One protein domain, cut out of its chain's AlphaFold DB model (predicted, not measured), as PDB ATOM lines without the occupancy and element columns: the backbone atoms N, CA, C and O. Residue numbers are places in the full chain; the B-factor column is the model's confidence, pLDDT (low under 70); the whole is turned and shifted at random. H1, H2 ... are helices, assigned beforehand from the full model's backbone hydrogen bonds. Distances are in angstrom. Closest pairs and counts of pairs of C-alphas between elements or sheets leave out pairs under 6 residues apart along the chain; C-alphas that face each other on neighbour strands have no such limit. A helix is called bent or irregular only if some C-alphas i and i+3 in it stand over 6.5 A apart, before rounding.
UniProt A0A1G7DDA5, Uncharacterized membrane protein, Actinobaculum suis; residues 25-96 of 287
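AT A GLANCE: This is residues 25 to 96 of the 287 residues of the protein "Uncharacterized membrane protein" of Actinobaculum suis (UniProt A0A1G7DDA5). Three helices make a long, narrow, open frame: H2 and H3 run lengthwise in opposite directions along its two long sides with a gap between them, and the shorter H1 slants from the first end of H2 to the last part of H3 and closes that end. At the other end the frame is closed by residues 61 to 74, a long stretch with no named element. The printed part has 72 residues with three named helices, in the order H1, H2, H3, and no named strand, and the class is all helix. The whole is loose, with a radius of gyration of the C-alphas of 15.8 A, and its outline is a rod spanning 49 by 21 by 17 A.

IN THESE COORDINATES: H1 is residues 25 to 38, 19.8 A from first to last C-alpha, and begins with C-alpha 25 at (-13.701, 40.894, -19.664). H2 is residues 41 to 60, 28.8 A long, and begins with C-alpha 41 at (-10.590, 60.327, -2.154). H3, the longest helix, is residues 75 to 96, 32.0 A from first to last C-alpha, and ends with C-alpha 96 at (-2.838, 43.589, -10.676). H3 has a kink of 27 degrees near residue 90; it is neither bent nor irregular, but only just: C-alphas 87 and 90 are 6.2 A apart.

HOW THE PARTS SIT: H1 and H2 are close but not clearly touching, with 1 pair of C-alphas within 8 A, those of Phe 37 and Phe 43, 6.7 A apart. Their lines stand at a steep tilt of 67 degrees, and they run the same way. H1 and H3 touch, H3 with residues 91 to 95 alone; the closest C-alphas are those of Val 31 and Ala 95, 6.3 A apart. These two stand at a steep tilt of 51 degrees and run opposite ways. H2 and H3 are apart, but only just, with a closest C-alpha distance of 8.2 A. In H1 every O i to N i+4 pair is within hydrogen-bond range; in H2 15 of 16 are, and in H3 15 of 18.

THE WHOLE: The C-alphas of Glu 25 and Glu 63, the two farthest apart, are 48.8 A from each other. Residues 39 to 50, of which 41 to 50 belong to H2, stand free, and so do residues 78 to 87 of H3. The link from H1 to H2 is tight, with 2 residues, and the link from H2 to H3 is long, with 14. The printed part has no cut. The mean pLDDT of the printed part is 80.8, and 13 residues are under 70: residues 25 to 28, 63 to 67 and 69 to 72.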
ATOM      1  N   GLU A  25     -13.396  39.492 -19.404       68.25
ATOM      2  CA  GLU A  25     -13.701  40.894 -19.664       68.25
ATOM      3  C   GLU A  25     -14.796  41.446 -18.742       68.25
ATOM      4  O   GLU A  25     -14.630  42.533 -18.191       68.25
ATOM      5  N   ALA A  26     -15.882  40.703 -18.494       69.50
ATOM      6  CA  ALA A  26     -16.976  41.166 -17.635       69.50
ATOM      7  C   ALA A  26     -16.547  41.258 -16.160       69.50
ATOM      8  O   ALA A  26     -16.855  42.227 -15.463       69.50
ATOM      9  N   THR A  27     -15.775  40.271 -15.693       67.00
ATOM     10  CA  THR A  27     -15.232  40.274 -14.325       67.00
ATOM     11  C   THR A  27     -14.152  41.353 -14.178       67.00
ATOM     12  O   THR A  27     -14.137  42.075 -13.184       67.00
ATOM     13  N   GLY A  28     -13.310  41.542 -15.200       69.69
ATOM     14  CA  GLY A  28     -12.269  42.571 -15.227       69.69
ATOM     15  C   GLY A  28     -12.816  44.000 -15.227       69.69
ATOM     16  O   GLY A  28     -12.287  44.850 -14.517       69.69
ATOM     17  N   GLN A  29     -13.908  44.270 -15.949       76.81
ATOM     18  CA  GLN A  29     -14.566  45.583 -15.936       76.81
ATOM     19  C   GLN A  29     -15.198  45.907 -14.571       76.81
ATOM     20  O   GLN A  29     -15.137  47.056 -14.123       76.81
ATOM     21  N   MET A  30     -15.775  44.912 -13.887       72.69
ATOM     22  CA  MET A  30     -16.323  45.070 -12.532       72.69
ATOM     23  C   MET A  30     -15.209  45.377 -11.520       72.69
ATOM     24  O   MET A  30     -15.330  46.317 -10.733       72.69
ATOM     25  N   VAL A  31     -14.098  44.636 -11.587       76.56
ATOM     26  CA  VAL A  31     -12.918  44.847 -10.732       76.56
ATOM     27  C   VAL A  31     -12.277  46.209 -11.016       76.56
ATOM     28  O   VAL A  31     -11.944  46.927 -10.084       76.56
ATOM     29  N   GLU A  32     -12.173  46.635 -12.279       78.75
ATOM     30  CA  GLU A  32     -11.630  47.949 -12.659       78.75
ATOM     31  C   GLU A  32     -12.494  49.119 -12.167       78.75
ATOM     32  O   GLU A  32     -11.975  50.185 -11.831       78.75
ATOM     33  N   ARG A  33     -13.820  48.953 -12.118       79.38
ATOM     34  CA  ARG A  33     -14.716  49.943 -11.500       79.38
ATOM     35  C   ARG A  33     -14.541  49.971  -9.982       79.38
ATOM     36  O   ARG A  33     -14.460  51.060  -9.420       79.38
ATOM     37  N   LEU A  34     -14.423  48.810  -9.335       76.12
ATOM     38  CA  LEU A  34     -14.266  48.712  -7.881       76.12
ATOM     39  C   LEU A  34     -12.891  49.210  -7.398       76.12
ATOM     40  O   LEU A  34     -12.814  49.941  -6.415       76.12
ATOM     41  N   ALA A  35     -11.822  48.910  -8.138       79.25
ATOM     42  CA  ALA A  35     -10.471  49.397  -7.867       79.25
ATOM     43  C   ALA A  35     -10.378  50.924  -8.022       79.25
ATOM     44  O   ALA A  35      -9.831  51.606  -7.157       79.25
ATOM     45  N   ARG A  36     -10.985  51.493  -9.077       79.38
ATOM     46  CA  ARG A  36     -11.081  52.957  -9.229       79.38
ATOM     47  C   ARG A  36     -11.918  53.599  -8.124       79.38
ATOM     48  O   ARG A  36     -11.594  54.698  -7.684       79.38
ATOM     49  N   PHE A  37     -12.957  52.914  -7.651       80.12
ATOM     50  CA  PHE A  37     -13.781  53.393  -6.544       80.12
ATOM     51  C   PHE A  37     -12.994  53.453  -5.226       80.12
ATOM     52  O   PHE A  37     -13.009  54.494  -4.574       80.12
ATOM     53  N   GLN A  38     -12.235  52.407  -4.878       81.50
ATOM     54  CA  GLN A  38     -11.402  52.381  -3.664       81.50
ATOM     55  C   GLN A  38     -10.200  53.343  -3.715       81.50
ATOM     56  O   GLN A  38      -9.768  53.821  -2.672       81.50
ATOM     57  N   GLY A  39      -9.685  53.677  -4.906       74.69
ATOM     58  CA  GLY A  39      -8.589  54.642  -5.083       74.69
ATOM     59  C   GLY A  39      -9.010  56.119  -5.121       74.69
ATOM     60  O   GLY A  39      -8.158  56.996  -5.251       74.69
ATOM     61  N   THR A  40     -10.310  56.424  -5.040       86.25
ATOM     62  CA  THR A  40     -10.818  57.803  -5.116       86.25
ATOM     63  C   THR A  40     -10.925  58.419  -3.710       86.25
ATOM     64  O   THR A  40     -11.524  57.802  -2.831       86.25
ATOM     65  N   PRO A  41     -10.493  59.677  -3.473       86.69
ATOM     66  CA  PRO A  41     -10.590  60.327  -2.154       86.69
ATOM     67  C   PRO A  41     -12.029  60.462  -1.621       86.69
ATOM     68  O   PRO A  41     -12.252  60.566  -0.418       86.69
ATOM     69  N   ARG A  42     -13.035  60.394  -2.504       88.69
ATOM     70  CA  ARG A  42     -14.459  60.353  -2.136       88.69
ATOM     71  C   ARG A  42     -14.847  59.102  -1.341       88.69
ATOM     72  O   ARG A  42     -15.760  59.185  -0.530       88.69
ATOM     73  N   PHE A  43     -14.171  57.969  -1.544       89.06
ATOM     74  CA  PHE A  43     -14.444  56.740  -0.791       89.06
ATOM     75  C   PHE A  43     -14.168  56.925   0.703       89.06
ATOM     76  O   PHE A  43     -14.996  56.546   1.527       89.06
ATOM     77  N   ILE A  44     -13.056  57.585   1.034       90.06
ATOM     78  CA  ILE A  44     -12.677  57.883   2.419       90.06
ATOM     79  C   ILE A  44     -13.763  58.730   3.086       90.06
ATOM     80  O   ILE A  44     -14.182  58.412   4.189       90.06
ATOM     81  N   ILE A  45     -14.299  59.738   2.389       93.25
ATOM     82  CA  ILE A  45     -15.375  60.593   2.913       93.25
ATOM     83  C   ILE A  45     -16.624  59.767   3.252       93.25
ATOM     84  O   ILE A  45     -17.153  59.891   4.355       93.25
ATOM     85  N   TYR A  46     -17.084  58.901   2.344       92.50
ATOM     86  CA  TYR A  46     -18.242  58.043   2.614       92.50
ATOM     87  C   TYR A  46     -17.988  57.055   3.756       92.50
ATOM     88  O   TYR A  46     -18.873  56.857   4.587       92.50
ATOM     89  N   LEU A  47     -16.788  56.471   3.832       91.19
ATOM     90  CA  LEU A  47     -16.401  55.561   4.910       91.19
ATOM     91  C   LEU A  47     -16.373  56.282   6.264       91.19
ATOM     92  O   LEU A  47     -16.903  55.768   7.243       91.19
ATOM     93  N   THR A  48     -15.825  57.496   6.320       92.00
ATOM     94  CA  THR A  48     -15.815  58.326   7.529       92.00
ATOM     95  C   THR A  48     -17.231  58.703   7.960       92.00
ATOM     96  O   THR A  48     -17.558  58.565   9.135       92.00
ATOM     97  N   ILE A  49     -18.095  59.120   7.027       95.31
ATOM     98  CA  ILE A  49     -19.507  59.414   7.325       95.31
ATOM     99  C   ILE A  49     -20.214  58.164   7.855       95.31
ATOM    100  O   ILE A  49     -20.940  58.255   8.839       95.31
ATOM    101  N   PHE A  50     -19.981  57.000   7.244       92.44
ATOM    102  CA  PHE A  50     -20.552  55.731   7.694       92.44
ATOM    103  C   PHE A  50     -20.114  55.383   9.121       92.44
ATOM    104  O   PHE A  50     -20.961  55.069   9.952       92.44
ATOM    105  N   VAL A  51     -18.819  55.498   9.431       90.62
ATOM    106  CA  VAL A  51     -18.291  55.247  10.782       90.62
ATOM    107  C   VAL A  51     -18.897  56.221  11.793       90.62
ATOM    108  O   VAL A  51     -19.356  55.785  12.843       90.62
ATOM    109  N   ILE A  52     -18.965  57.518  11.476       91.62
ATOM    110  CA  ILE A  52     -19.569  58.529  12.359       91.62
ATOM    111  C   ILE A  52     -21.060  58.250  12.576       91.62
ATOM    112  O   ILE A  52     -21.532  58.314  13.708       91.62
ATOM    113  N   ALA A  53     -21.803  57.917  11.518       89.88
ATOM    114  CA  ALA A  53     -23.223  57.592  11.606       89.88
ATOM    115  C   ALA A  53     -23.463  56.323  12.435       89.88
ATOM    116  O   ALA A  53     -24.375  56.299  13.257       89.88
ATOM    117  N   TRP A  54     -22.626  55.296  12.272       86.88
ATOM    118  CA  TRP A  54     -22.687  54.061  13.055       86.88
ATOM    119  C   TRP A  54     -22.401  54.304  14.536       86.88
ATOM    120  O   TRP A  54     -23.124  53.808  15.403       86.88
ATOM    121  N   LEU A  55     -21.363  55.096  14.819       85.56
ATOM    122  CA  LEU A  55     -20.992  55.489  16.173       85.56
ATOM    123  C   LEU A  55     -22.117  56.302  16.815       85.56
ATOM    124  O   LEU A  55     -22.536  56.001  17.929       85.56
ATOM    125  N   GLY A  56     -22.656  57.289  16.095       85.12
ATOM    126  CA  GLY A  56     -23.773  58.115  16.544       85.12
ATOM    127  C   GLY A  56     -25.028  57.286  16.813       85.12
ATOM    128  O   GLY A  56     -25.638  57.412  17.867       85.12
ATOM    129  N   TRP A  57     -25.376  56.365  15.914       83.75
ATOM    130  CA  TRP A  57     -26.533  55.490  16.098       83.75
ATOM    131  C   TRP A  57     -26.389  54.611  17.346       83.75
ATOM    132  O   TRP A  57     -27.289  54.573  18.175       83.75
ATOM    133  N   ASN A  58     -25.244  53.954  17.539       79.75
ATOM    134  CA  ASN A  58     -25.033  53.061  18.685       79.75
ATOM    135  C   ASN A  58     -24.773  53.777  20.025       79.75
ATOM    136  O   ASN A  58     -24.861  53.148  21.085       79.75
ATOM    137  N   THR A  59     -24.457  55.076  19.999       77.62
ATOM    138  CA  THR A  59     -24.268  55.896  21.211       77.62
ATOM    139  C   THR A  59     -25.534  56.638  21.634       77.62
ATOM    140  O   THR A  59     -25.769  56.754  22.832       77.62
ATOM    141  N   LEU A  60     -26.361  57.110  20.690       75.50
ATOM    142  CA  LEU A  60     -27.609  57.825  20.995       75.50
ATOM    143  C   LEU A  60     -28.851  56.915  21.068       75.50
ATOM    144  O   LEU A  60     -29.882  57.351  21.582       75.50
ATOM    145  N   ALA A  61     -28.800  55.678  20.557       73.81
ATOM    146  CA  ALA A  61     -29.945  54.766  20.608       73.81
ATOM    147  C   ALA A  61     -30.198  54.203  22.027       73.81
ATOM    148  O   ALA A  61     -29.243  53.914  22.753       73.81
ATOM    149  N   PRO A  62     -31.472  53.975  22.416       70.25
ATOM    150  CA  PRO A  62     -31.824  53.314  23.673       70.25
ATOM    151  C   PRO A  62     -31.210  51.914  23.787       70.25
ATOM    152  O   PRO A  62     -31.102  51.194  22.798       70.25
ATOM    153  N   GLU A  63     -30.877  51.500  25.010       65.50
ATOM    154  CA  GLU A  63     -30.098  50.288  25.311       65.50
ATOM    155  C   GLU A  63     -30.682  48.986  24.741       65.50
ATOM    156  O   GLU A  63     -29.940  48.084  24.370       65.50
ATOM    157  N   ALA A  64     -32.001  48.933  24.550       66.00
ATOM    158  CA  ALA A  64     -32.685  47.804  23.927       66.00
ATOM    159  C   ALA A  64     -32.407  47.643  22.415       66.00
ATOM    160  O   ALA A  64     -32.659  46.573  21.868       66.00
ATOM    161  N   TRP A  65     -31.966  48.698  21.717       63.56
ATOM    162  CA  TRP A  65     -31.765  48.727  20.255       63.56
ATOM    163  C   TRP A  65     -30.292  48.929  19.859       63.56
ATOM    164  O   TRP A  65     -29.977  49.046  18.673       63.56
ATOM    165  N   ARG A  66     -29.379  48.970  20.838       66.00
ATOM    166  CA  ARG A  66     -27.932  49.050  20.605       66.00
ATOM    167  C   ARG A  66     -27.440  47.681  20.136       66.00
ATOM    168  O   ARG A  66     -27.366  46.738  20.917       66.00
ATOM    169  N   PHE A  67     -27.143  47.566  18.845       63.66
ATOM    170  CA  PHE A  67     -26.609  46.337  18.253       63.66
ATOM    171  C   PHE A  67     -25.090  46.212  18.483       63.66
ATOM    172  O   PHE A  67     -24.552  45.109  18.474       63.66
ATOM    173  N   ASP A  68     -24.404  47.340  18.703       72.56
ATOM    174  CA  ASP A  68     -22.954  47.434  18.892       72.56
ATOM    175  C   ASP A  68     -22.631  48.403  20.047       72.56
ATOM    176  O   ASP A  68     -22.465  49.606  19.851       72.56
ATOM    177  N   SER A  69     -22.619  47.901  21.286       69.62
ATOM    178  CA  SER A  69     -22.426  48.729  22.487       69.62
ATOM    179  C   SER A  69     -21.006  49.296  22.597       69.62
ATOM    180  O   SER A  69     -20.011  48.601  22.379       69.62
ATOM    181  N   ALA A  70     -20.912  50.554  23.038       66.31
ATOM    182  CA  ALA A  70     -19.645  51.256  23.257       66.31
ATOM    183  C   ALA A  70     -18.752  50.579  24.318       66.31
ATOM    184  O   ALA A  70     -17.531  50.680  24.238       66.31
ATOM    185  N   ASP A  71     -19.347  49.837  25.258       67.38
ATOM    186  CA  ASP A  71     -18.647  49.158  26.360       67.38
ATOM    187  C   ASP A  71     -17.705  48.040  25.880       67.38
ATOM    188  O   ASP A  71     -16.710  47.738  26.534       67.38
ATOM    189  N   PHE A  72     -17.987  47.459  24.708       67.12
ATOM    190  CA  PHE A  72     -17.151  46.436  24.071       67.12
ATOM    191  C   PHE A  72     -16.276  46.996  22.939       67.12
ATOM    192  O   PHE A  72     -15.632  46.231  22.227       67.12
ATOM    193  N   GLY A  73     -16.233  48.321  22.760       73.62
ATOM    194  CA  GLY A  73     -15.363  48.963  21.770       73.62
ATOM    195  C   GLY A  73     -15.809  48.795  20.315       73.62
ATOM    196  O   GLY A  73     -14.964  48.794  19.423       73.62
ATOM    197  N   PHE A  74     -17.116  48.675  20.058       82.19
ATOM    198  CA  PHE A  74     -17.684  48.519  18.709       82.19
ATOM    199  C   PHE A  74     -17.176  47.264  17.969       82.19
ATOM    200  O   PHE A  74     -16.638  47.314  16.852       82.19
ATOM    201  N   THR A  75     -17.300  46.105  18.623       84.38
ATOM    202  CA  THR A  75     -16.852  44.805  18.106       84.38
ATOM    203  C   THR A  75     -17.475  44.478  16.749       84.38
ATOM    204  O   THR A  75     -16.781  43.952  15.879       84.38
ATOM    205  N   ALA A  76     -18.753  44.807  16.524       84.94
ATOM    206  CA  ALA A  76     -19.413  44.496  15.256       84.94
ATOM    207  C   ALA A  76     -18.826  45.318  14.099       84.94
ATOM    208  O   ALA A  76     -18.535  44.762  13.035       84.94
ATOM    209  N   LEU A  77     -18.572  46.613  14.323       88.56
ATOM    210  CA  LEU A  77     -17.882  47.469  13.357       88.56
ATOM    211  C   LEU A  77     -16.488  46.920  13.032       88.56
ATOM    212  O   LEU A  77     -16.119  46.810  11.864       88.56
ATOM    213  N   THR A  78     -15.730  46.510  14.047       89.62
ATOM    214  CA  THR A  78     -14.371  45.980  13.866       89.62
ATOM    215  C   THR A  78     -14.361  44.654  13.098       89.62
ATOM    216  O   THR A  78     -13.557  44.458  12.180       89.62
ATOM    217  N   LEU A  79     -15.289  43.745  13.408       89.62
ATOM    218  CA  LEU A  79     -15.470  42.497  12.661       89.62
ATOM    219  C   LEU A  79     -15.848  42.767  11.198       89.62
ATOM    220  O   LEU A  79     -15.311  42.133  10.292       89.62
ATOM    221  N   MET A  80     -16.705  43.754  10.946       89.69
ATOM    222  CA  MET A  80     -17.074  44.142   9.587       89.69
ATOM    223  C   MET A  80     -15.896  44.763   8.820       89.69
ATOM    224  O   MET A  80     -15.670  44.407   7.663       89.69
ATOM    225  N   LEU A  81     -15.112  45.643   9.450       89.25
ATOM    226  CA  LEU A  81     -13.934  46.267   8.833       89.25
ATOM    227  C   LEU A  81     -12.819  45.246   8.548       89.25
ATOM    228  O   LEU A  81     -12.195  45.298   7.489       89.25
ATOM    229  N   SER A  82     -12.593  44.282   9.444       92.50
ATOM    230  CA  SER A  82     -11.612  43.209   9.207       92.50
ATOM    231  C   SER A  82     -12.026  42.291   8.051       92.50
ATOM    232  O   SER A  82     -11.201  41.958   7.194       92.50
ATOM    233  N   LEU A  83     -13.318  41.962   7.943       90.62
ATOM    234  CA  LEU A  83     -13.854  41.259   6.778       90.62
ATOM    235  C   LEU A  83     -13.708  42.100   5.499       90.62
ATOM    236  O   LEU A  83     -13.370  41.556   4.444       90.62
ATOM    237  N   GLN A  84     -13.919  43.420   5.595       91.44
ATOM    238  CA  GLN A  84     -13.787  44.345   4.469       91.44
ATOM    239  C   GLN A  84     -12.383  44.301   3.865       91.44
ATOM    240  O   GLN A  84     -12.231  44.166   2.648       91.44
ATOM    241  N   ALA A  85     -11.361  44.347   4.716       88.19
ATOM    242  CA  ALA A  85      -9.974  44.224   4.291       88.19
ATOM    243  C   ALA A  85      -9.690  42.860   3.635       88.19
ATOM    244  O   ALA A  85      -9.051  42.798   2.583       88.19
ATOM    245  N   SER A  86     -10.213  41.771   4.208       92.44
ATOM    246  CA  SER A  86      -9.970  40.408   3.715       92.44
ATOM    247  C   SER A  86     -10.521  40.169   2.302       92.44
ATOM    248  O   SER A  86      -9.837  39.571   1.470       92.44
ATOM    249  N   TYR A  87     -11.712  40.692   1.974       89.12
ATOM    250  CA  TYR A  87     -12.261  40.536   0.617       89.12
ATOM    251  C   TYR A  87     -11.599  41.460  -0.418       89.12
ATOM    252  O   TYR A  87     -11.676  41.190  -1.619       89.12
ATOM    253  N   ALA A  88     -10.944  42.544   0.012       85.94
ATOM    254  CA  ALA A  88     -10.257  43.457  -0.898       85.94
ATOM    255  C   ALA A  88      -8.996  42.818  -1.517       85.94
ATOM    256  O   ALA A  88      -8.744  42.999  -2.709       85.94
ATOM    257  N   SER A  89      -8.259  42.007  -0.750       82.25
ATOM    258  CA  SER A  89      -7.036  41.300  -1.177       82.25
ATOM    259  C   SER A  89      -7.176  40.454  -2.461       82.25
ATOM    260  O   SER A  89      -6.378  40.615  -3.384       82.25
ATOM    261  N   PRO A  90      -8.177  39.570  -2.615       77.75
ATOM    262  CA  PRO A  90      -8.340  38.811  -3.858       77.75
ATOM    263  C   PRO A  90      -8.766  39.680  -5.051       77.75
ATOM    264  O   PRO A  90      -8.458  39.344  -6.192       77.75
ATOM    265  N   MET A  91      -9.445  40.807  -4.816       74.88
ATOM    266  CA  MET A  91      -9.827  41.725  -5.894       74.88
ATOM    267  C   MET A  91      -8.637  42.538  -6.399       74.88
ATOM    268  O   MET A  91      -8.505  42.713  -7.611       74.88
ATOM    269  N   ILE A  92      -7.748  42.989  -5.507       79.44
ATOM    270  CA  ILE A  92      -6.528  43.687  -5.929       79.44
ATOM    271  C   ILE A  92      -5.612  42.756  -6.729       79.44
ATOM    272  O   ILE A  92      -5.087  43.184  -7.750       79.44
ATOM    273  N   LEU A  93      -5.528  41.469  -6.368       79.25
ATOM    274  CA  LEU A  93      -4.768  40.472  -7.136       79.25
ATOM    275  C   LEU A  93      -5.290  40.317  -8.577       79.25
ATOM    276  O   LEU A  93      -4.510  40.219  -9.519       79.25
ATOM    277  N   LEU A  94      -6.612  40.351  -8.781       76.88
ATOM    278  CA  LEU A  94      -7.201  40.314 -10.126       76.88
ATOM    279  C   LEU A  94      -6.991  41.622 -10.901       76.88
ATOM    280  O   LEU A  94      -6.847  41.597 -12.124       76.88
ATOM    281  N   ALA A  95      -6.977  42.763 -10.209       77.88
ATOM    282  CA  ALA A  95      -6.671  44.051 -10.822       77.88
ATOM    283  C   ALA A  95      -5.201  44.126 -11.271       77.88
ATOM    284  O   ALA A  95      -4.940  44.592 -12.381       77.88
ATOM    285  N   GLN A  96      -4.283  43.625 -10.437       81.50
ATOM    286  CA  GLN A  96      -2.838  43.589 -10.676       81.50
ATOM    287  C   GLN A  96      -2.482  42.689 -11.857       81.50
ATOM    288  O   GLN A  96      -1.864  43.173 -12.795       81.50
TER     289      GLN A  96